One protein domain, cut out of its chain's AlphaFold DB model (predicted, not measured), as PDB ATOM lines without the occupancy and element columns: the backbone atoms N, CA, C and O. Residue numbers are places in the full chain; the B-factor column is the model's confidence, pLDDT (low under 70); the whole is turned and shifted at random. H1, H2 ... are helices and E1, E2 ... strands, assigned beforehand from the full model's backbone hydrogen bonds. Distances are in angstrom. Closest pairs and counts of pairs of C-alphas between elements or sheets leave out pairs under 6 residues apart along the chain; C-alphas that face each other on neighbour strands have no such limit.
ATOM      1  N   LEU A   4      35.020 -13.015  42.024       97.25
ATOM      2  CA  LEU A   4      36.252 -12.703  42.733       97.25
ATOM      3  C   LEU A   4      36.876 -11.449  42.129       97.25
ATOM      4  O   LEU A   4      36.975 -11.347  40.911       97.25
ATOM      5  N   SER A   5      37.303 -10.508  42.963       97.75
ATOM      6  CA  SER A   5      37.889  -9.236  42.542       97.75
ATOM      7  C   SER A   5      39.276  -9.039  43.139       97.75
ATOM      8  O   SER A   5      39.530  -9.395  44.287       97.75
ATOM      9  N   THR A   6      40.169  -8.408  42.380       97.62
ATOM     10  CA  THR A   6      41.445  -7.898  42.906       97.62
ATOM     11  C   THR A   6      41.278  -6.684  43.823       97.62
ATOM     12  O   THR A   6      42.260  -6.208  44.386       97.62
ATOM     13  N   GLY A   7      40.072  -6.113  43.900       96.19
ATOM     14  CA  GLY A   7      39.902  -4.711  44.259       96.19
ATOM     15  C   GLY A   7      40.503  -3.788  43.193       96.19
ATOM     16  O   GLY A   7      41.018  -4.232  42.160       96.19
ATOM     17  N   VAL A   8      40.428  -2.478  43.429       96.50
ATOM     18  CA  VAL A   8      41.022  -1.482  42.531       96.50
ATOM     19  C   VAL A   8      42.514  -1.353  42.833       96.50
ATOM     20  O   VAL A   8      42.906  -0.873  43.895       96.50
ATOM     21  N   LEU A   9      43.346  -1.753  41.879       96.12
ATOM     22  CA  LEU A   9      44.799  -1.660  41.936       96.12
ATOM     23  C   LEU A   9      45.275  -0.357  41.295       96.12
ATOM     24  O   LEU A   9      44.769   0.063  40.250       96.12
ATOM     25  N   ARG A  10      46.298   0.267  41.887       95.31
ATOM     26  CA  ARG A  10      47.045   1.351  41.242       95.31
ATOM     27  C   ARG A  10      48.108   0.741  40.342       95.31
ATOM     28  O   ARG A  10      48.935  -0.025  40.808       95.31
ATOM     29  N   LYS A  11      48.134   1.116  39.069       93.94
ATOM     30  CA  LYS A  11      49.126   0.622  38.117       93.94
ATOM     31  C   LYS A  11      50.530   1.130  38.459       93.94
ATOM     32  O   LYS A  11      50.806   2.321  38.322       93.94
ATOM     33  N   GLU A  12      51.420   0.204  38.801       92.38
ATOM     34  CA  GLU A  12      52.867   0.452  38.920       92.38
ATOM     35  C   GLU A  12      53.446   1.163  37.669       92.38
ATOM     36  O   GLU A  12      53.081   0.817  36.526       92.38
ATOM     37  N   PRO A  13      54.349   2.153  37.834       89.50
ATOM     38  CA  PRO A  13      55.042   2.797  36.720       89.50
ATOM     39  C   PRO A  13      55.703   1.778  35.779       89.50
ATOM     40  O   PRO A  13      56.235   0.763  36.205       89.50
ATOM     41  N   GLY A  14      55.631   2.014  34.468       89.56
ATOM     42  CA  GLY A  14      56.205   1.101  33.467       89.56
ATOM     43  C   GLY A  14      55.391  -0.168  33.167       89.56
ATOM     44  O   GLY A  14      55.668  -0.832  32.168       89.56
ATOM     45  N   THR A  15      54.345  -0.481  33.942       94.62
ATOM     46  CA  THR A  15      53.391  -1.545  33.580       94.62
ATOM     47  C   THR A  15      52.595  -1.133  32.339       94.62
ATOM     48  O   THR A  15      51.981  -0.060  32.321       94.62
ATOM     49  N   VAL A  16      52.580  -1.991  31.319       95.31
ATOM     50  CA  VAL A  16      51.864  -1.782  30.046       95.31
ATOM     51  C   VAL A  16      50.676  -2.724  29.871       95.31
ATOM     52  O   VAL A  16      49.780  -2.427  29.087       95.31
ATOM     53  N   ALA A  17      50.642  -3.837  30.605       96.44
ATOM     54  CA  ALA A  17      49.552  -4.801  30.551       96.44
ATOM     55  C   ALA A  17      49.280  -5.416  31.926       96.44
ATOM     56  O   ALA A  17      50.210  -5.626  32.705       96.44
ATOM     57  N   ALA A  18      48.017  -5.739  32.192       97.31
ATOM     58  CA  ALA A  18      47.633  -6.656  33.260       97.31
ATOM     59  C   ALA A  18      47.486  -8.058  32.673       97.31
ATOM     60  O   ALA A  18      46.907  -8.216  31.600       97.31
ATOM     61  N   VAL A  19      47.996  -9.058  33.380       97.56
ATOM     62  CA  VAL A  19      47.951 -10.476  33.019       97.56
ATOM     63  C   VAL A  19      47.112 -11.221  34.041       97.56
ATOM     64  O   VAL A  19      47.201 -10.945  35.236       97.56
ATOM     65  N   ILE A  20      46.315 -12.165  33.553       98.25
ATOM     66  CA  ILE A  20      45.441 -13.037  34.324       98.25
ATOM     67  C   ILE A  20      45.784 -14.471  33.932       98.25
ATOM     68  O   ILE A  20      45.509 -14.904  32.812       98.25
ATOM     69  N   ASN A  21      46.395 -15.204  34.853       98.06
ATOM     70  CA  ASN A  21      46.604 -16.637  34.712       98.06
ATOM     71  C   ASN A  21      45.425 -17.356  35.358       98.06
ATOM     72  O   ASN A  21      45.188 -17.156  36.545       98.06
ATOM     73  N   LEU A  22      44.730 -18.195  34.595       98.50
ATOM     74  CA  LEU A  22      43.632 -19.038  35.056       98.50
ATOM     75  C   LEU A  22      44.029 -20.501  34.900       98.50
ATOM     76  O   LEU A  22      44.254 -20.948  33.777       98.50
ATOM     77  N   ALA A  23      44.111 -21.240  35.997       98.50
ATOM     78  CA  ALA A  23      44.382 -22.670  35.990       98.50
ATOM     79  C   ALA A  23      43.149 -23.417  36.496       98.50
ATOM     80  O   ALA A  23      42.723 -23.199  37.628       98.50
ATOM     81  N   ASN A  24      42.584 -24.291  35.666       98.19
ATOM     82  CA  ASN A  24      41.519 -25.185  36.098       98.19
ATOM     83  C   ASN A  24      42.138 -26.404  36.787       98.19
ATOM     84  O   ASN A  24      42.824 -27.197  36.143       98.19
ATOM     85  N   THR A  25      41.907 -26.527  38.092       97.19
ATOM     86  CA  THR A  25      42.365 -27.664  38.905       97.19
ATOM     87  C   THR A  25      41.279 -28.714  39.125       97.19
ATOM     88  O   THR A  25      41.527 -29.717  39.788       97.19
ATOM     89  N   GLY A  26      40.077 -28.469  38.603       94.69
ATOM     90  CA  GLY A  26      38.948 -29.381  38.669       94.69
ATOM     91  C   GLY A  26      39.050 -30.525  37.670       94.69
ATOM     92  O   GLY A  26      39.859 -30.501  36.747       94.69
ATOM     93  N   GLN A  27      38.184 -31.524  37.829       95.56
ATOM     94  CA  GLN A  27      38.154 -32.708  36.956       95.56
ATOM     95  C   GLN A  27      37.346 -32.493  35.666       95.56
ATOM     96  O   GLN A  27      37.355 -33.343  34.775       95.56
ATOM     97  N   SER A  28      36.641 -31.364  35.547       96.94
ATOM     98  CA  SER A  28      35.772 -31.038  34.412       96.94
ATOM     99  C   SER A  28      36.051 -29.640  33.862       96.94
ATOM    100  O   SER A  28      36.703 -28.820  34.507       96.94
ATOM    101  N   GLY A  29      35.599 -29.374  32.633       97.31
ATOM    102  CA  GLY A  29      35.745 -28.056  32.020       97.31
ATOM    103  C   GLY A  29      34.917 -27.002  32.757       97.31
ATOM    104  O   GLY A  29      33.745 -27.227  33.045       97.31
ATOM    105  N   GLN A  30      35.526 -25.850  33.024       97.25
ATOM    106  CA  GLN A  30      34.924 -24.746  33.766       97.25
ATOM    107  C   GLN A  30      34.637 -23.574  32.827       97.25
ATOM    108  O   GLN A  30      35.455 -23.240  31.969       97.25
ATOM    109  N   GLU A  31      33.493 -22.920  32.998       97.25
ATOM    110  CA  GLU A  31      33.186 -21.669  32.304       97.25
ATOM    111  C   GLU A  31      33.565 -20.477  33.181       97.25
ATOM    112  O   GLU A  31      33.101 -20.345  34.314       97.25
ATOM    113  N   VAL A  32      34.417 -19.601  32.646       97.56
ATOM    114  CA  VAL A  32      34.914 -18.421  33.360       97.56
ATOM    115  C   VAL A  32      34.720 -17.178  32.514       97.56
ATOM    116  O   VAL A  32      35.021 -17.164  31.320       97.56
ATOM    117  N   THR A  33      34.262 -16.101  33.144       98.31
ATOM    118  CA  THR A  33      34.300 -14.758  32.562       98.31
ATOM    119  C   THR A  33      35.332 -13.910  33.285       98.31
ATOM    120  O   THR A  33      35.351 -13.869  34.513       98.31
ATOM    121  N   VAL A  34      36.182 -13.214  32.526       98.44
ATOM    122  CA  VAL A  34      37.104 -12.213  33.070       98.44
ATOM    123  C   VAL A  34      36.663 -10.836  32.610       98.44
ATOM    124  O   VAL A  34      36.447 -10.592  31.423       98.44
ATOM    125  N   GLU A  35      36.572  -9.913  33.552       98.44
ATOM    126  CA  GLU A  35      36.373  -8.502  33.269       98.44
ATOM    127  C   GLU A  35      37.565  -7.713  33.783       98.44
ATOM    128  O   GLU A  35      38.012  -7.932  34.907       98.44
ATOM    129  N   VAL A  36      38.046  -6.756  32.991       98.62
ATOM    130  CA  VAL A  36      38.963  -5.734  33.498       98.62
ATOM    131  C   VAL A  36      38.307  -4.375  33.363       98.62
ATOM    132  O   VAL A  36      37.800  -4.023  32.300       98.62
ATOM    133  N   TRP A  37      38.303  -3.615  34.448       98.50
ATOM    134  CA  TRP A  37      37.662  -2.313  34.543       98.50
ATOM    135  C   TRP A  37      38.711  -1.233  34.762       98.50
ATOM    136  O   TRP A  37      39.530  -1.332  35.669       98.50
ATOM    137  N   ASN A  38      38.676  -0.185  33.943       98.38
ATOM    138  CA  ASN A  38      39.443   1.037  34.130       98.38
ATOM    139  C   ASN A  38      38.666   1.992  35.041       98.38
ATOM    140  O   ASN A  38      37.623   2.516  34.649       98.38
ATOM    141  N   TRP A  39      39.218   2.251  36.222       98.38
ATOM    142  CA  TRP A  39      38.659   3.132  37.251       98.38
ATOM    143  C   TRP A  39      39.290   4.530  37.262       98.38
ATOM    144  O   TRP A  39      38.974   5.350  38.119       98.38
ATOM    145  N   SER A  40      40.158   4.843  36.299       97.69
ATOM    146  CA  SER A  40      40.956   6.083  36.287       97.69
ATOM    147  C   SER A  40      40.135   7.364  36.117       97.69
ATOM    148  O   SER A  40      40.667   8.452  36.301       97.69
ATOM    149  N   SER A  41      38.852   7.252  35.762       96.75
ATOM    150  CA  SER A  41      37.914   8.380  35.712       96.75
ATOM    151  C   SER A  41      37.283   8.708  37.071       96.75
ATOM    152  O   SER A  41      36.557   9.696  37.174       96.75
ATOM    153  N   TYR A  42      37.495   7.863  38.090       95.44
ATOM    154  CA  TYR A  42      36.935   7.948  39.448       95.44
ATOM    155  C   TYR A  42      35.400   7.901  39.560       95.44
ATOM    156  O   TYR A  42      34.873   7.812  40.664       95.44
ATOM    157  N   SER A  43      34.667   7.960  38.446       93.62
ATOM    158  CA  SER A  43      33.214   8.192  38.436       93.62
ATOM    159  C   SER A  43      32.459   7.388  37.377       93.62
ATOM    160  O   SER A  43      31.277   7.103  37.548       93.62
ATOM    161  N   LYS A  44      33.126   6.988  36.288       95.38
ATOM    162  CA  LYS A  44      32.525   6.195  35.209       95.38
ATOM    163  C   LYS A  44      33.507   5.119  34.739       95.38
ATOM    164  O   LYS A  44      34.307   5.392  33.836       95.38
ATOM    165  N   PRO A  45      33.491   3.931  35.361       95.75
ATOM    166  CA  PRO A  45      34.393   2.849  35.001       95.75
ATOM    167  C   PRO A  45      34.153   2.396  33.566       95.75
ATOM    168  O   PRO A  45      33.009   2.297  33.120       95.75
ATOM    169  N   ALA A  46      35.231   2.107  32.844       97.81
ATOM    170  CA  ALA A  46      35.163   1.619  31.473       97.81
ATOM    171  C   ALA A  46      35.728   0.203  31.396       97.81
ATOM    172  O   ALA A  46      36.845  -0.045  31.849       97.81
ATOM    173  N   LYS A  47      34.973  -0.727  30.813       97.94
ATOM    174  CA  LYS A  47      35.443  -2.097  30.604       97.94
ATOM    175  C   LYS A  47      36.531  -2.113  29.527       97.94
ATOM    176  O   LYS A  47      36.356  -1.525  28.462       97.94
ATOM    177  N   LEU A  48      37.641  -2.781  29.811       98.38
ATOM    178  CA  LEU A  48      38.752  -2.978  28.887       98.38
ATOM    179  C   LEU A  48      38.614  -4.333  28.175       98.38
ATOM    180  O   LEU A  48      38.117  -5.293  28.773       98.38
ATOM    181  N   PRO A  49      39.059  -4.445  26.913       98.00
ATOM    182  CA  PRO A  49      39.055  -5.716  26.201       98.00
ATOM    183  C   PRO A  49      40.053  -6.693  26.832       98.00
ATOM    184  O   PRO A  49      41.187  -6.321  27.140       98.00
ATOM    185  N   VAL A  50      39.647  -7.952  26.982       98.62
ATOM    186  CA  VAL A  50      40.530  -9.042  27.418       98.62
ATOM    187  C   VAL A  50      40.979  -9.828  26.194       98.62
ATOM    188  O   VAL A  50      40.170 -10.169  25.331       98.62
ATOM    189  N   LEU A  51      42.276 -10.096  26.123       98.50
ATOM    190  CA  LEU A  51      42.951 -10.746  25.011       98.50
ATOM    191  C   LEU A  51      43.576 -12.074  25.450       98.50
ATOM    192  O   LEU A  51      43.924 -12.251  26.617       98.50
ATOM    193  N   ILE A  52      43.752 -12.992  24.503       97.62
ATOM    194  CA  ILE A  52      44.423 -14.285  24.686       97.62
ATOM    195  C   ILE A  52      45.277 -14.635  23.460       97.62
ATOM    196  O   ILE A  52      44.965 -14.264  22.323       97.62
ATOM    197  N   GLY A  53      46.372 -15.367  23.680       92.69
ATOM    198  CA  GLY A  53      47.259 -15.816  22.606       92.69
ATOM    199  C   GLY A  53      47.858 -14.649  21.813       92.69
ATOM    200  O   GLY A  53      48.495 -13.768  22.382       92.69
ATOM    201  N   LYS A  54      47.666 -14.637  20.489       91.88
ATOM    202  CA  LYS A  54      48.210 -13.616  19.572       91.88
ATOM    203  C   LYS A  54      47.304 -12.374  19.470       91.88
ATOM    204  O   LYS A  54      46.940 -11.983  18.367       91.88
ATOM    205  N   ASN A  55      46.952 -11.755  20.600       94.00
ATOM    206  CA  ASN A  55      46.050 -10.588  20.686       94.00
ATOM    207  C   ASN A  55      44.608 -10.833  20.204       94.00
ATOM    208  O   ASN A  55      43.934  -9.895  19.778       94.00
ATOM    209  N   ASN A  56      44.104 -12.065  20.286       97.06
ATOM    210  CA  ASN A  56      42.702 -12.331  19.966       97.06
ATOM    211  C   ASN A  56      41.815 -11.903  21.134       97.06
ATOM    212  O   ASN A  56      42.142 -12.204  22.282       97.06
ATOM    213  N   ALA A  57      40.688 -11.248  20.855       97.44
ATOM    214  CA  ALA A  57      39.685 -10.972  21.879       97.44
ATOM    215  C   ALA A  57      39.135 -12.286  22.451       97.44
ATOM    216  O   ALA A  57      38.831 -13.220  21.705       97.44
ATOM    217  N   VAL A  58      39.020 -12.362  23.775       97.81
ATOM    218  CA  VAL A  58      38.423 -13.524  24.434       97.81
ATOM    219  C   VAL A  58      36.909 -13.476  24.260       97.81
ATOM    220  O   VAL A  58      36.271 -12.467  24.555       97.81
ATOM    221  N   MET A  59      36.335 -14.589  23.811       97.56
ATOM    222  CA  MET A  59      34.892 -14.801  23.840       97.56
ATOM    223  C   MET A  59      34.506 -15.330  25.219       97.56
ATOM    224  O   MET A  59      35.052 -16.345  25.655       97.56
ATOM    225  N   PHE A  60      33.591 -14.632  25.893       96.75
ATOM    226  CA  PHE A  60      33.102 -15.013  27.215       96.75
ATOM    227  C   PHE A  60      31.642 -15.499  27.172       96.75
ATOM    228  O   PHE A  60      30.860 -14.938  26.399       96.75
ATOM    229  N   PRO A  61      31.264 -16.485  28.010       97.25
ATOM    230  CA  PRO A  61      32.141 -17.215  28.932       97.25
ATOM    231  C   PRO A  61      33.176 -18.069  28.183       97.25
ATOM    232  O   PRO A  61      32.902 -18.625  27.123       97.25
ATOM    233  N   HIS A  62      34.397 -18.114  28.708       97.69
ATOM    234  CA  HIS A  62      35.480 -18.895  28.130       97.69
ATOM    235  C   HIS A  62      35.504 -20.262  28.802       97.69
ATOM    236  O   HIS A  62      35.663 -20.349  30.023       97.69
ATOM    237  N   LYS A  63      35.365 -21.326  28.009       97.88
ATOM    238  CA  LYS A  63      35.492 -22.693  28.507       97.88
ATOM    239  C   LYS A  63      36.971 -23.041  28.692       97.88
ATOM    240  O   LYS A  63      37.712 -23.149  27.717       97.88
ATOM    241  N   LEU A  64      37.380 -23.235  29.939       97.81
ATOM    242  CA  LEU A  64      38.705 -23.702  30.321       97.81
ATOM    243  C   LEU A  64      38.632 -25.195  30.653       97.81
ATOM    244  O   LEU A  64      38.071 -25.590  31.674       97.81
ATOM    245  N   GLU A  65      39.180 -26.033  29.775       98.19
ATOM    246  CA  GLU A  65      39.187 -27.486  29.975       98.19
ATOM    247  C   GLU A  65      39.945 -27.894  31.251       98.19
ATOM    248  O   GLU A  65      40.780 -27.145  31.764       98.19
ATOM    249  N   SER A  66      39.633 -29.090  31.753       97.69
ATOM    250  CA  SER A  66      40.302 -29.699  32.911       97.69
ATOM    251  C   SER A  66      41.827 -29.708  32.737       97.69
ATOM    252  O   SER A  66      42.333 -29.966  31.640       97.69
ATOM    253  N   GLU A  67      42.551 -29.385  33.812       96.38
ATOM    254  CA  GLU A  67      44.021 -29.352  33.868       96.38
ATOM    255  C   GLU A  67      44.678 -28.423  32.824       96.38
ATOM    256  O   GLU A  67      45.819 -28.634  32.395       96.38
ATOM    257  N   LYS A  68      43.970 -27.374  32.377       98.12
ATOM    258  CA  LYS A  68      44.510 -26.365  31.453       98.12
ATOM    259  C   LYS A  68      44.763 -25.020  32.120       98.12
ATOM    260  O   LYS A  68      44.081 -24.604  33.054       98.12
ATOM    261  N   LEU A  69      45.750 -24.327  31.554       97.81
ATOM    262  CA  LEU A  69      46.103 -22.948  31.857       97.81
ATOM    263  C   LEU A  69      45.652 -22.044  30.703       97.81
ATOM    264  O   LEU A  69      46.057 -22.248  29.557       97.81
ATOM    265  N   ALA A  70      44.885 -21.008  31.021       98.12
ATOM    266  CA  ALA A  70      44.650 -19.867  30.148       98.12
ATOM    267  C   ALA A  70      45.457 -18.664  30.649       98.12
ATOM    268  O   ALA A  70      45.403 -18.311  31.825       98.12
ATOM    269  N   VAL A  71      46.192 -18.019  29.742       97.69
ATOM    270  CA  VAL A  71      46.905 -16.763  30.013       97.69
ATOM    271  C   VAL A  71      46.220 -15.660  29.228       97.69
ATOM    272  O   VAL A  71      46.365 -15.564  28.008       97.69
ATOM    273  N   MET A  72      45.456 -14.842  29.940       98.38
ATOM    274  CA  MET A  72      44.743 -13.700  29.390       98.38
ATOM    275  C   MET A  72      45.442 -12.404  29.789       98.38
ATOM    276  O   MET A  72      46.206 -12.364  30.753       98.38
ATOM    277  N   TYR A  73      45.197 -11.328  29.054       97.94
ATOM    278  CA  TYR A  73      45.753 -10.022  29.387       97.94
ATOM    279  C   TYR A  73      44.911  -8.876  28.838       97.94
ATOM    280  O   TYR A  73      44.082  -9.056  27.951       97.94
ATOM    281  N   THR A  74      45.147  -7.673  29.347       98.25
ATOM    282  CA  THR A  74      44.609  -6.437  28.777       98.25
ATOM    283  C   THR A  74      45.685  -5.359  28.713       98.25
ATOM    284  O   THR A  74      46.627  -5.362  29.509       98.25
ATOM    285  N   ASN A  75      45.554  -4.439  27.759       96.81
ATOM    286  CA  ASN A  75      46.442  -3.290  27.616       96.81
ATOM    287  C   ASN A  75      46.056  -2.204  28.635       96.81
ATOM    288  O   ASN A  75      44.882  -1.879  28.789       96.81
ATOM    289  N   LEU A  76      47.052  -1.638  29.316       97.00
ATOM    290  CA  LEU A  76      46.888  -0.605  30.340       97.00
ATOM    291  C   LEU A  76      47.457   0.766  29.931       97.00
ATOM    292  O   LEU A  76      47.735   1.612  30.787       97.00
ATOM    293  N   ALA A  77      47.654   1.015  28.637       94.38
ATOM    294  CA  ALA A  77      48.040   2.325  28.126       94.38
ATOM    295  C   ALA A  77      47.015   3.390  28.555       94.38
ATOM    296  O   ALA A  77      45.819   3.255  28.311       94.38
ATOM    297  N   GLY A  78      47.489   4.442  29.230       93.62
ATOM    298  CA  GLY A  78      46.637   5.514  29.757       93.62
ATOM    299  C   GLY A  78      45.774   5.133  30.971       93.62
ATOM    300  O   GLY A  78      44.980   5.952  31.423       93.62
ATOM    301  N   VAL A  79      45.921   3.923  31.520       97.12
ATOM    302  CA  VAL A  79      45.188   3.467  32.713       97.12
ATOM    303  C   VAL A  79      46.027   3.722  33.964       97.12
ATOM    304  O   VAL A  79      47.191   3.349  34.010       97.12
ATOM    305  N   LEU A  80      45.452   4.336  34.995       96.38
ATOM    306  CA  LEU A  80      46.082   4.555  36.303       96.38
ATOM    307  C   LEU A  80      45.559   3.589  37.365       96.38
ATOM    308  O   LEU A  80      46.342   3.086  38.166       96.38
ATOM    309  N   PHE A  81      44.254   3.319  37.353       97.31
ATOM    310  CA  PHE A  81      43.590   2.420  38.291       97.31
ATOM    311  C   PHE A  81      42.784   1.378  37.531       97.31
ATOM    312  O   PHE A  81      42.025   1.724  36.619       97.31
ATOM    313  N   TYR A  82      42.939   0.113  37.906       97.94
ATOM    314  CA  TYR A  82      42.224  -0.984  37.270       97.94
ATOM    315  C   TYR A  82      41.785  -2.043  38.273       97.94
ATOM    316  O   TYR A  82      42.391  -2.214  39.321       97.94
ATOM    317  N   GLU A  83      40.729  -2.766  37.936       98.12
ATOM    318  CA  GLU A  83      40.206  -3.888  38.712       98.12
ATOM    319  C   GLU A  83      40.028  -5.079  37.776       98.12
ATOM    320  O   GLU A  83      39.538  -4.908  36.659       98.12
ATOM    321  N   ILE A  84      40.397  -6.275  38.228       98.50
ATOM    322  CA  ILE A  84      40.126  -7.525  37.520       98.50
ATOM    323  C   ILE A  84      39.065  -8.292  38.302       98.50
ATOM    324  O   ILE A  84      39.201  -8.486  39.510       98.50
ATOM    325  N   ARG A  85      38.024  -8.745  37.602       98.19
ATOM    326  CA  ARG A  85      36.963  -9.598  38.140       98.19
ATOM    327  C   ARG A  85      36.962 -10.935  37.420       98.19
ATOM    328  O   ARG A  85      36.986 -10.974  36.192       98.19
ATOM    329  N   ILE A  86      36.907 -12.012  38.187       98.06
ATOM    330  CA  ILE A  86      36.792 -13.390  37.713       98.06
ATOM    331  C   ILE A  86      35.429 -13.898  38.163       98.06
ATOM    332  O   ILE A  86      35.122 -13.885  39.354       98.06
ATOM    333  N   ILE A  87      34.594 -14.289  37.209       96.94
ATOM    334  CA  ILE A  87      33.202 -14.672  37.433       96.94
ATOM    335  C   ILE A  87      33.046 -16.140  37.033       96.94
ATOM    336  O   ILE A  87      33.344 -16.501  35.890       96.94
ATOM    337  N   GLY A  88      32.561 -16.964  37.960       94.31
ATOM    338  CA  GLY A  88      32.447 -18.415  37.781       94.31
ATOM    339  C   GLY A  88      33.763 -19.160  38.018       94.31
ATOM    340  O   GLY A  88      34.696 -18.606  38.595       94.31
ATOM    341  N   GLY A  89      33.814 -20.422  37.579       92.06
ATOM    342  CA  GLY A  89      34.968 -21.311  37.740       92.06
ATOM    343  C   GLY A  89      35.312 -21.624  39.193       92.06
ATOM    344  O   GLY A  89      36.366 -21.218  39.672       92.06
ATOM    345  N   ASP A  90      34.452 -22.374  39.882       91.75
ATOM    346  CA  ASP A  90      34.639 -22.691  41.308       91.75
ATOM    347  C   ASP A  90      35.935 -23.477  41.585       91.75
ATOM    348  O   ASP A  90      36.516 -23.360  42.662       91.75
ATOM    349  N   GLU A  91      36.423 -24.230  40.594       95.62
ATOM    350  CA  GLU A  91      37.682 -24.987  40.648       95.62
ATOM    351  C   GLU A  91      38.828 -24.309  39.867       95.62
ATOM    352  O   GLU A  91      39.810 -24.957  39.494       95.62
ATOM    353  N   VAL A  92      38.705 -23.007  39.578       97.44
ATOM    354  CA  VAL A  92      39.715 -22.232  38.847       97.44
ATOM    355  C   VAL A  92      40.523 -21.355  39.796       97.44
ATOM    356  O   VAL A  92      40.015 -20.441  40.446       97.44
ATOM    357  N   ILE A  93      41.833 -21.586  39.808       97.81
ATOM    358  CA  ILE A  93      42.809 -20.735  40.484       97.81
ATOM    359  C   ILE A  93      43.182 -19.590  39.549       97.81
ATOM    360  O   ILE A  93      43.451 -19.798  38.364       97.81
ATOM    361  N   ALA A  94      43.241 -18.377  40.092       98.06
ATOM    362  CA  ALA A  94      43.497 -17.176  39.317       98.06
ATOM    363  C   ALA A  94      44.563 -16.293  39.962       98.06
ATOM    364  O   ALA A  94      44.418 -15.902  41.113       98.06
ATOM    365  N   ASN A  95      45.592 -15.925  39.201       97.69
ATOM    366  CA  ASN A  95      46.608 -14.965  39.633       97.69
ATOM    367  C   ASN A  95      46.648 -13.788  38.662       97.69
ATOM    368  O   ASN A  95      46.646 -13.979  37.444       97.69
ATOM    369  N   CYS A  96      46.726 -12.578  39.206       97.81
ATOM    370  CA  CYS A  96      46.703 -11.331  38.455       97.81
ATOM    371  C   CYS A  96      47.980 -10.535  38.721       97.81
ATOM    372  O   CYS A  96      48.383 -10.405  39.870       97.81
ATOM    373  N   PHE A  97      48.635 -10.003  37.691       96.31
ATOM    374  CA  PHE A  97      49.860  -9.212  37.863       96.31
ATOM    375  C   PHE A  97      50.125  -8.289  36.672       96.31
ATOM    376  O   PHE A  97      49.589  -8.480  35.581       96.31
ATOM    377  N   GLY A  98      50.960  -7.270  36.871       95.25
ATOM    378  CA  GLY A  98      51.391  -6.372  35.800       95.25
ATOM    379  C   GLY A  98      52.567  -6.936  34.999       95.25
ATOM    380  O   GLY A  98      53.393  -7.676  35.531       95.25
ATOM    381  N   ARG A  99      52.692  -6.548  33.728       94.06
ATOM    382  CA  ARG A  99      53.922  -6.709  32.936       94.06
ATOM    383  C   ARG A  99      54.377  -5.390  32.337       94.06
ATOM    384  O   ARG A  99      53.550  -4.563  31.945       94.06
ATOM    385  N   ASN A 100      55.689  -5.218  32.227       92.75
ATOM    386  CA  ASN A 100      56.288  -4.115  31.478       92.75
ATOM    387  C   ASN A 100      56.449  -4.459  29.983       92.75
ATOM    388  O   ASN A 100      56.111  -5.559  29.540       92.75
ATOM    389  N   ALA A 101      56.962  -3.509  29.197       90.38
ATOM    390  CA  ALA A 101      57.164  -3.680  27.754       90.38
ATOM    391  C   ALA A 101      58.136  -4.821  27.391       90.38
ATOM    392  O   ALA A 101      58.010  -5.412  26.323       90.38
ATOM    393  N   SER A 102      59.053  -5.176  28.296       91.56
ATOM    394  CA  SER A 102      59.987  -6.301  28.151       91.56
ATOM    395  C   SER A 102      59.399  -7.638  28.618       91.56
ATOM    396  O   SER A 102      60.133  -8.609  28.772       91.56
ATOM    397  N   LEU A 103      58.085  -7.693  28.872       85.31
ATOM    398  CA  LEU A 103      57.345  -8.859  29.370       85.31
ATOM    399  C   LEU A 103      57.742  -9.327  30.779       85.31
ATOM    400  O   LEU A 103      57.251 -10.364  31.233       85.31
ATOM    401  N   ALA A 104      58.564  -8.561  31.497       87.88
ATOM    402  CA  ALA A 104      58.904  -8.868  32.877       87.88
ATOM    403  C   ALA A 104      57.688  -8.620  33.775       87.88
ATOM    404  O   ALA A 104      57.007  -7.594  33.646       87.88
ATOM    405  N   ALA A 105      57.424  -9.557  34.687       86.38
ATOM    406  CA  ALA A 105      56.411  -9.380  35.719       86.38
ATOM    407  C   ALA A 105      56.757  -8.164  36.592       86.38
ATOM    408  O   ALA A 105      57.927  -7.852  36.812       86.38
ATOM    409  N   GLN A 106      55.735  -7.444  37.036       84.38
ATOM    410  CA  GLN A 106      55.857  -6.293  37.920       84.38
ATOM    411  C   GLN A 106      55.214  -6.670  39.251       84.38
ATOM    412  O   GLN A 106      53.989  -6.769  39.349       84.38
ATOM    413  N   GLU A 107      56.057  -6.929  40.250       72.44
ATOM    414  CA  GLU A 107      55.641  -7.527  41.522       72.44
ATOM    415  C   GLU A 107      54.663  -6.639  42.299       72.44
ATOM    416  O   GLU A 107      53.734  -7.168  42.907       72.44
ATOM    417  N   GLY A 108      54.791  -5.309  42.182       72.00
ATOM    418  CA  GLY A 108      53.988  -4.321  42.918       72.00
ATOM    419  C   GLY A 108      52.467  -4.415  42.733       72.00
ATOM    420  O   GLY A 108      51.734  -3.910  43.575       72.00
ATOM    421  N   ASN A 109      51.980  -5.107  41.692       74.25
ATOM    422  CA  ASN A 109      50.544  -5.316  41.444       74.25
ATOM    423  C   ASN A 109      50.153  -6.800  41.393       74.25
ATOM    424  O   ASN A 109      49.200  -7.158  40.695       74.25
ATOM    425  N   THR A 110      50.923  -7.675  42.041       93.75
ATOM    426  CA  THR A 110      50.619  -9.110  42.069       93.75
ATOM    427  C   THR A 110      49.526  -9.392  43.089       93.75
ATOM    428  O   THR A 110      49.691  -9.124  44.275       93.75
ATOM    429  N   VAL A 111      48.424  -9.970  42.622       96.75
ATOM    430  CA  VAL A 111      47.323 -10.478  43.440       96.75
ATOM    431  C   VAL A 111      47.188 -11.965  43.158       96.75
ATOM    432  O   VAL A 111      46.840 -12.380  42.048       96.75
ATOM    433  N   LEU A 112      47.502 -12.776  44.162       97.06
ATOM    434  CA  LEU A 112      47.333 -14.222  44.110       97.06
ATOM    435  C   LEU A 112      45.877 -14.597  44.390       97.06
ATOM    436  O   LEU A 112      45.151 -13.842  45.031       97.06
ATOM    437  N   HIS A 113      45.463 -15.793  43.972       97.12
ATOM    438  CA  HIS A 113      44.080 -16.255  44.122       97.12
ATOM    439  C   HIS A 113      43.516 -16.085  45.542       97.12
ATOM    440  O   HIS A 113      42.391 -15.629  45.714       97.12
ATOM    441  N   GLN A 114      44.320 -16.394  46.565       96.19
ATOM    442  CA  GLN A 114      43.926 -16.286  47.978       96.19
ATOM    443  C   GLN A 114      43.675 -14.843  48.444       96.19
ATOM    444  O   GLN A 114      43.041 -14.638  49.472       96.19
ATOM    445  N   GLN A 115      44.178 -13.851  47.706       96.31
ATOM    446  CA  GLN A 115      44.008 -12.426  47.991       96.31
ATOM    447  C   GLN A 115      42.820 -11.819  47.228       96.31
ATOM    448  O   GLN A 115      42.545 -10.633  47.384       96.31
ATOM    449  N   LEU A 116      42.130 -12.600  46.387       96.56
ATOM    450  CA  LEU A 116      40.941 -12.132  45.684       96.56
ATOM    451  C   LEU A 116      39.749 -12.048  46.641       96.56
ATOM    452  O   LEU A 116      39.403 -13.012  47.327       96.56
ATOM    453  N   THR A 117      39.064 -10.912  46.616       95.62
ATOM    454  CA  THR A 117      37.907 -10.641  47.468       95.62
ATOM    455  C   THR A 117      36.619 -11.028  46.743       95.62
ATOM    456  O   THR A 117      36.405 -10.579  45.612       95.62
ATOM    457  N   PRO A 118      35.734 -11.842  47.341       94.88
ATOM    458  CA  PRO A 118      34.420 -12.098  46.768       94.88
ATOM    459  C   PRO A 118      33.574 -10.815  46.748       94.88
ATOM    460  O   PRO A 118      33.562 -10.061  47.717       94.88
ATOM    461  N   ILE A 119      32.858 -10.565  45.650       90.50
ATOM    462  CA  ILE A 119      31.928  -9.434  45.522       90.50
ATOM    463  C   ILE A 119      30.572  -9.913  44.984       90.50
ATOM    464  O   ILE A 119      30.514 -10.738  44.074       90.50
ATOM    465  N   GLY A 120      29.471  -9.395  45.537       70.00
ATOM    466  CA  GLY A 120      28.120  -9.616  44.998       70.00
ATOM    467  C   GLY A 120      27.520 -11.018  45.186       70.00
ATOM    468  O   GLY A 120      26.750 -11.458  44.334       70.00
ATOM    469  N   GLY A 121      27.842 -11.720  46.277       53.44
ATOM    470  CA  GLY A 121      27.037 -12.840  46.781       53.44
ATOM    471  C   GLY A 121      26.036 -12.349  47.829       53.44
ATOM    472  O   GLY A 121      26.310 -11.364  48.510       53.44
ATOM    473  N   ASN A 122      24.879 -13.005  47.960       43.88
ATOM    474  CA  ASN A 122      24.069 -12.873  49.171       43.88
ATOM    475  C   ASN A 122      24.901 -13.429  50.336       43.88
ATOM    476  O   ASN A 122      24.925 -14.635  50.555       43.88
ATOM    477  N   ASP A 123      25.624 -12.545  51.018       49.81
ATOM    478  CA  ASP A 123      26.161 -12.792  52.346       49.81
ATOM    479  C   ASP A 123      25.114 -12.296  53.348       49.81
ATOM    480  O   ASP A 123      25.152 -11.158  53.814       49.81
ATOM    481  N   ASP A 124      24.171 -13.148  53.733       50.38
ATOM    482  CA  ASP A 124      23.354 -12.956  54.936       50.38
ATOM    483  C   ASP A 124      24.159 -13.192  56.240       50.38
ATOM    484  O   ASP A 124      23.605 -13.408  57.316       50.38
ATOM    485  N   GLY A 125      25.489 -13.080  56.192       44.16
ATOM    486  CA  GLY A 125      26.386 -13.334  57.315       44.16
ATOM    487  C   GLY A 125      27.373 -12.200  57.550       44.16
ATOM    488  O   GLY A 125      28.536 -12.333  57.202       44.16
ATOM    489  N   LYS A 126      26.888 -11.106  58.149       40.28
ATOM    490  CA  LYS A 126      27.619 -10.160  59.015       40.28
ATOM    491  C   LYS A 126      29.141 -10.071  58.789       40.28
ATOM    492  O   LYS A 126      29.902 -10.901  59.280       40.28
ATOM    493  N   PHE A 127      29.598  -8.947  58.241       45.56
ATOM    494  CA  PHE A 127      30.911  -8.431  58.628       45.56
ATOM    495  C   PHE A 127      30.855  -8.089  60.126       45.56
ATOM    496  O   PHE A 127      30.390  -7.015  60.505       45.56
ATOM    497  N   GLU A 128      31.270  -9.010  60.999       43.16
ATOM    498  CA  GLU A 128      31.554  -8.669  62.391       43.16
ATOM    499  C   GLU A 128      32.827  -7.823  62.416       43.16
ATOM    500  O   GLU A 128      33.950  -8.317  62.332       43.16
ATOM    501  N   PHE A 129      32.644  -6.505  62.506       48.88
ATOM    502  CA  PHE A 129      33.707  -5.611  62.936       48.88
ATOM    503  C   PHE A 129      34.076  -5.983  64.373       48.88
ATOM    504  O   PHE A 129      33.331  -5.687  65.309       48.88
ATOM    505  N   ASN A 130      35.230  -6.624  64.564       51.69
ATOM    506  CA  ASN A 130      35.778  -6.810  65.899       51.69
ATOM    507  C   ASN A 130      36.346  -5.471  66.403       51.69
ATOM    508  O   ASN A 130      37.506  -5.135  66.147       51.69
ATOM    509  N   LEU A 131      35.517  -4.712  67.120       54.12
ATOM    510  CA  LEU A 131      35.879  -3.425  67.725       54.12
ATOM    511  C   LEU A 131      37.058  -3.538  68.707       54.12
ATOM    512  O   LEU A 131      37.770  -2.557  68.898       54.12
ATOM    513  N   GLU A 132      37.317  -4.719  69.277       55.44
ATOM    514  CA  GLU A 132      38.427  -4.950  70.216       55.44
ATOM    515  C   GLU A 132      39.797  -4.999  69.522       55.44
ATOM    516  O   GLU A 132      40.831  -4.882  70.178       55.44
ATOM    517  N   SER A 133      39.822  -5.140  68.193       55.88
ATOM    518  CA  SER A 133      41.057  -5.164  67.396       55.88
ATOM    519  C   SER A 133      41.514  -3.782  66.914       55.88
ATOM    520  O   SER A 133      42.604  -3.652  66.351       55.88
ATOM    521  N   LEU A 134      40.704  -2.737  67.132       56.62
ATOM    522  CA  LEU A 134      41.032  -1.379  66.716       56.62
ATOM    523  C   LEU A 134      41.853  -0.652  67.790       56.62
ATOM    524  O   LEU A 134      41.480  -0.647  68.964       56.62
ATOM    525  N   PRO A 135      42.941   0.041  67.415       58.53
ATOM    526  CA  PRO A 135      43.638   0.910  68.345       58.53
ATOM    527  C   PRO A 135      42.705   2.048  68.795       58.53
ATOM    528  O   PRO A 135      42.128   2.766  67.972       58.53
ATOM    529  N   TRP A 136      42.601   2.230  70.117       56.81
ATOM    530  CA  TRP A 136      41.732   3.193  70.817       56.81
ATOM    531  C   TRP A 136      41.591   4.601  70.199       56.81
ATOM    532  O   TRP A 136      40.492   5.154  70.287       56.81
ATOM    533  N   PRO A 137      42.609   5.206  69.550       55.34
ATOM    534  CA  PRO A 137      42.458   6.531  68.944       55.34
ATOM    535  C   PRO A 137      41.405   6.613  67.824       55.34
ATOM    536  O   PRO A 137      40.887   7.696  67.566       55.34
ATOM    537  N   TRP A 138      41.062   5.496  67.172       52.53
ATOM    538  CA  TRP A 138      40.151   5.487  66.017       52.53
ATOM    539  C   TRP A 138      38.670   5.386  66.407       52.53
ATOM    540  O   TRP A 138      37.826   5.999  65.752       52.53
ATOM    541  N   LEU A 139      38.362   4.711  67.521       53.66
ATOM    542  CA  LEU A 139      37.001   4.495  68.040       53.66
ATOM    543  C   LEU A 139      36.250   5.799  68.361       53.66
ATOM    544  O   LEU A 139      35.038   5.886  68.170       53.66
ATOM    545  N   LEU A 140      36.961   6.834  68.815       51.12
ATOM    546  CA  LEU A 140      36.351   8.106  69.217       51.12
ATOM    547  C   LEU A 140      36.078   9.056  68.039       51.12
ATOM    548  O   LEU A 140      35.237   9.947  68.160       51.12
ATOM    549  N   SER A 141      36.763   8.881  66.905       55.97
ATOM    550  CA  SER A 141      36.714   9.847  65.798       55.97
ATOM    551  C   SER A 141      35.470   9.718  64.909       55.97
ATOM    552  O   SER A 141      34.950  10.740  64.454       55.97
ATOM    553  N   GLU A 142      34.947   8.500  64.722       52.53
ATOM    554  CA  GLU A 142      33.773   8.256  63.870       52.53
ATOM    555  C   GLU A 142      32.448   8.183  64.646       52.53
ATOM    556  O   GLU A 142      31.420   8.637  64.146       52.53
ATOM    557  N   PHE A 143      32.451   7.704  65.896       52.03
ATOM    558  CA  PHE A 143      31.213   7.517  66.671       52.03
ATOM    559  C   PHE A 143      30.883   8.667  67.634       52.03
ATOM    560  O   PHE A 143      29.735   8.806  68.057       52.03
ATOM    561  N   GLY A 144      31.842   9.549  67.934       45.72
ATOM    562  CA  GLY A 144      31.659  10.664  68.872       45.72
ATOM    563  C   GLY A 144      30.775  11.817  68.379       45.72
ATOM    564  O   GLY A 144      30.494  12.727  69.154       45.72
ATOM    565  N   LYS A 145      30.327  11.815  67.113       49.47
ATOM    566  CA  LYS A 145      29.567  12.938  66.525       49.47
ATOM    567  C   LYS A 145      28.062  12.707  66.363       49.47
ATOM    568  O   LYS A 145      27.346  13.679  66.176       49.47
TER     569      LYS A 145
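This is residues 4 to 145 of the 151 residues of the protein "Group-specific protein" of Bacillus sp. NRRL B-14911 (UniProt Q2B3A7). Two strongly twisted sheets lie face to face as a sandwich, E5, E1, E7 and E8 in one and E2, E3, E4 and E6 in the other, and a long tail sticks out from this body with residues 121 to 130, 132 to 138 and 140 to 145. The short helix H1 is near the far end of that tail. The 142 printed residues have nine named strands, E1 to E9, followed by H1; the class is mostly strand, with 64 residues in named elements, under half. The first sheet runs E5, E1, E7, E8 and the second is branched at E2, both antiparallel. The whole is only just loose, close to compact, with a radius of gyration of the C-alphas of 17.8 A, and spans 57 by 38 by 27 A.

Begin at E1, residues 15 to 24, an inner strand. Beside it find E7, residues 92 to 100, with N 19 and O 97 2.8 A apart, and E5, residues 69 to 75, with N 20 and O 72 2.8 A apart. E8, residues 105 to 111, forms a hairpin with E7; N 106 and O 98 are 2.8 A apart. In the facing sheet, look at E2, residues 30 to 38. E6, residues 81 to 88, is on one side of it, with N 35 and O 85 2.9 A apart. On the other side are E3, residues 46 to 48, in a hairpin with E2, with N 38 and O 46 2.8 A apart, and E4, residues 62 to 64, with N 30 and O 64 2.9 A apart. The two sheets' strands stand at 28 degrees. E9, residues 117 to 119, pairs with no named strand but is near E6, with 6 pairs of C-alphas within 10 A. H1, residues 139 to 143, is on neither sheet; 0 of 1 O i to N i+4 pairs and 0 of 2 O i to N i+3 pairs are within hydrogen-bond range.

Find C-alpha 15 at (53.391, -1.545, 33.580); from there E1 runs 26.6 A to C-alpha 24 at (41.519, -25.185, 36.098). E2 measures 26.2 A, E7 25.6 A, E6 23.6 A, E5 20.1 A and E8 12.0 A. E3, E4 and E9 have three residues each. H1 ends at C-alpha 143, (31.213, 7.517, 66.671).

The farthest C-alphas, of Lys 54 and Gly 144, are 57.4 A apart. The printed part has no cut. The links E3 to E4 and E9 to H1 are long, with 13 and 19 residues. Look for low confidence at residues 121 to 145, where pLDDT is under 70.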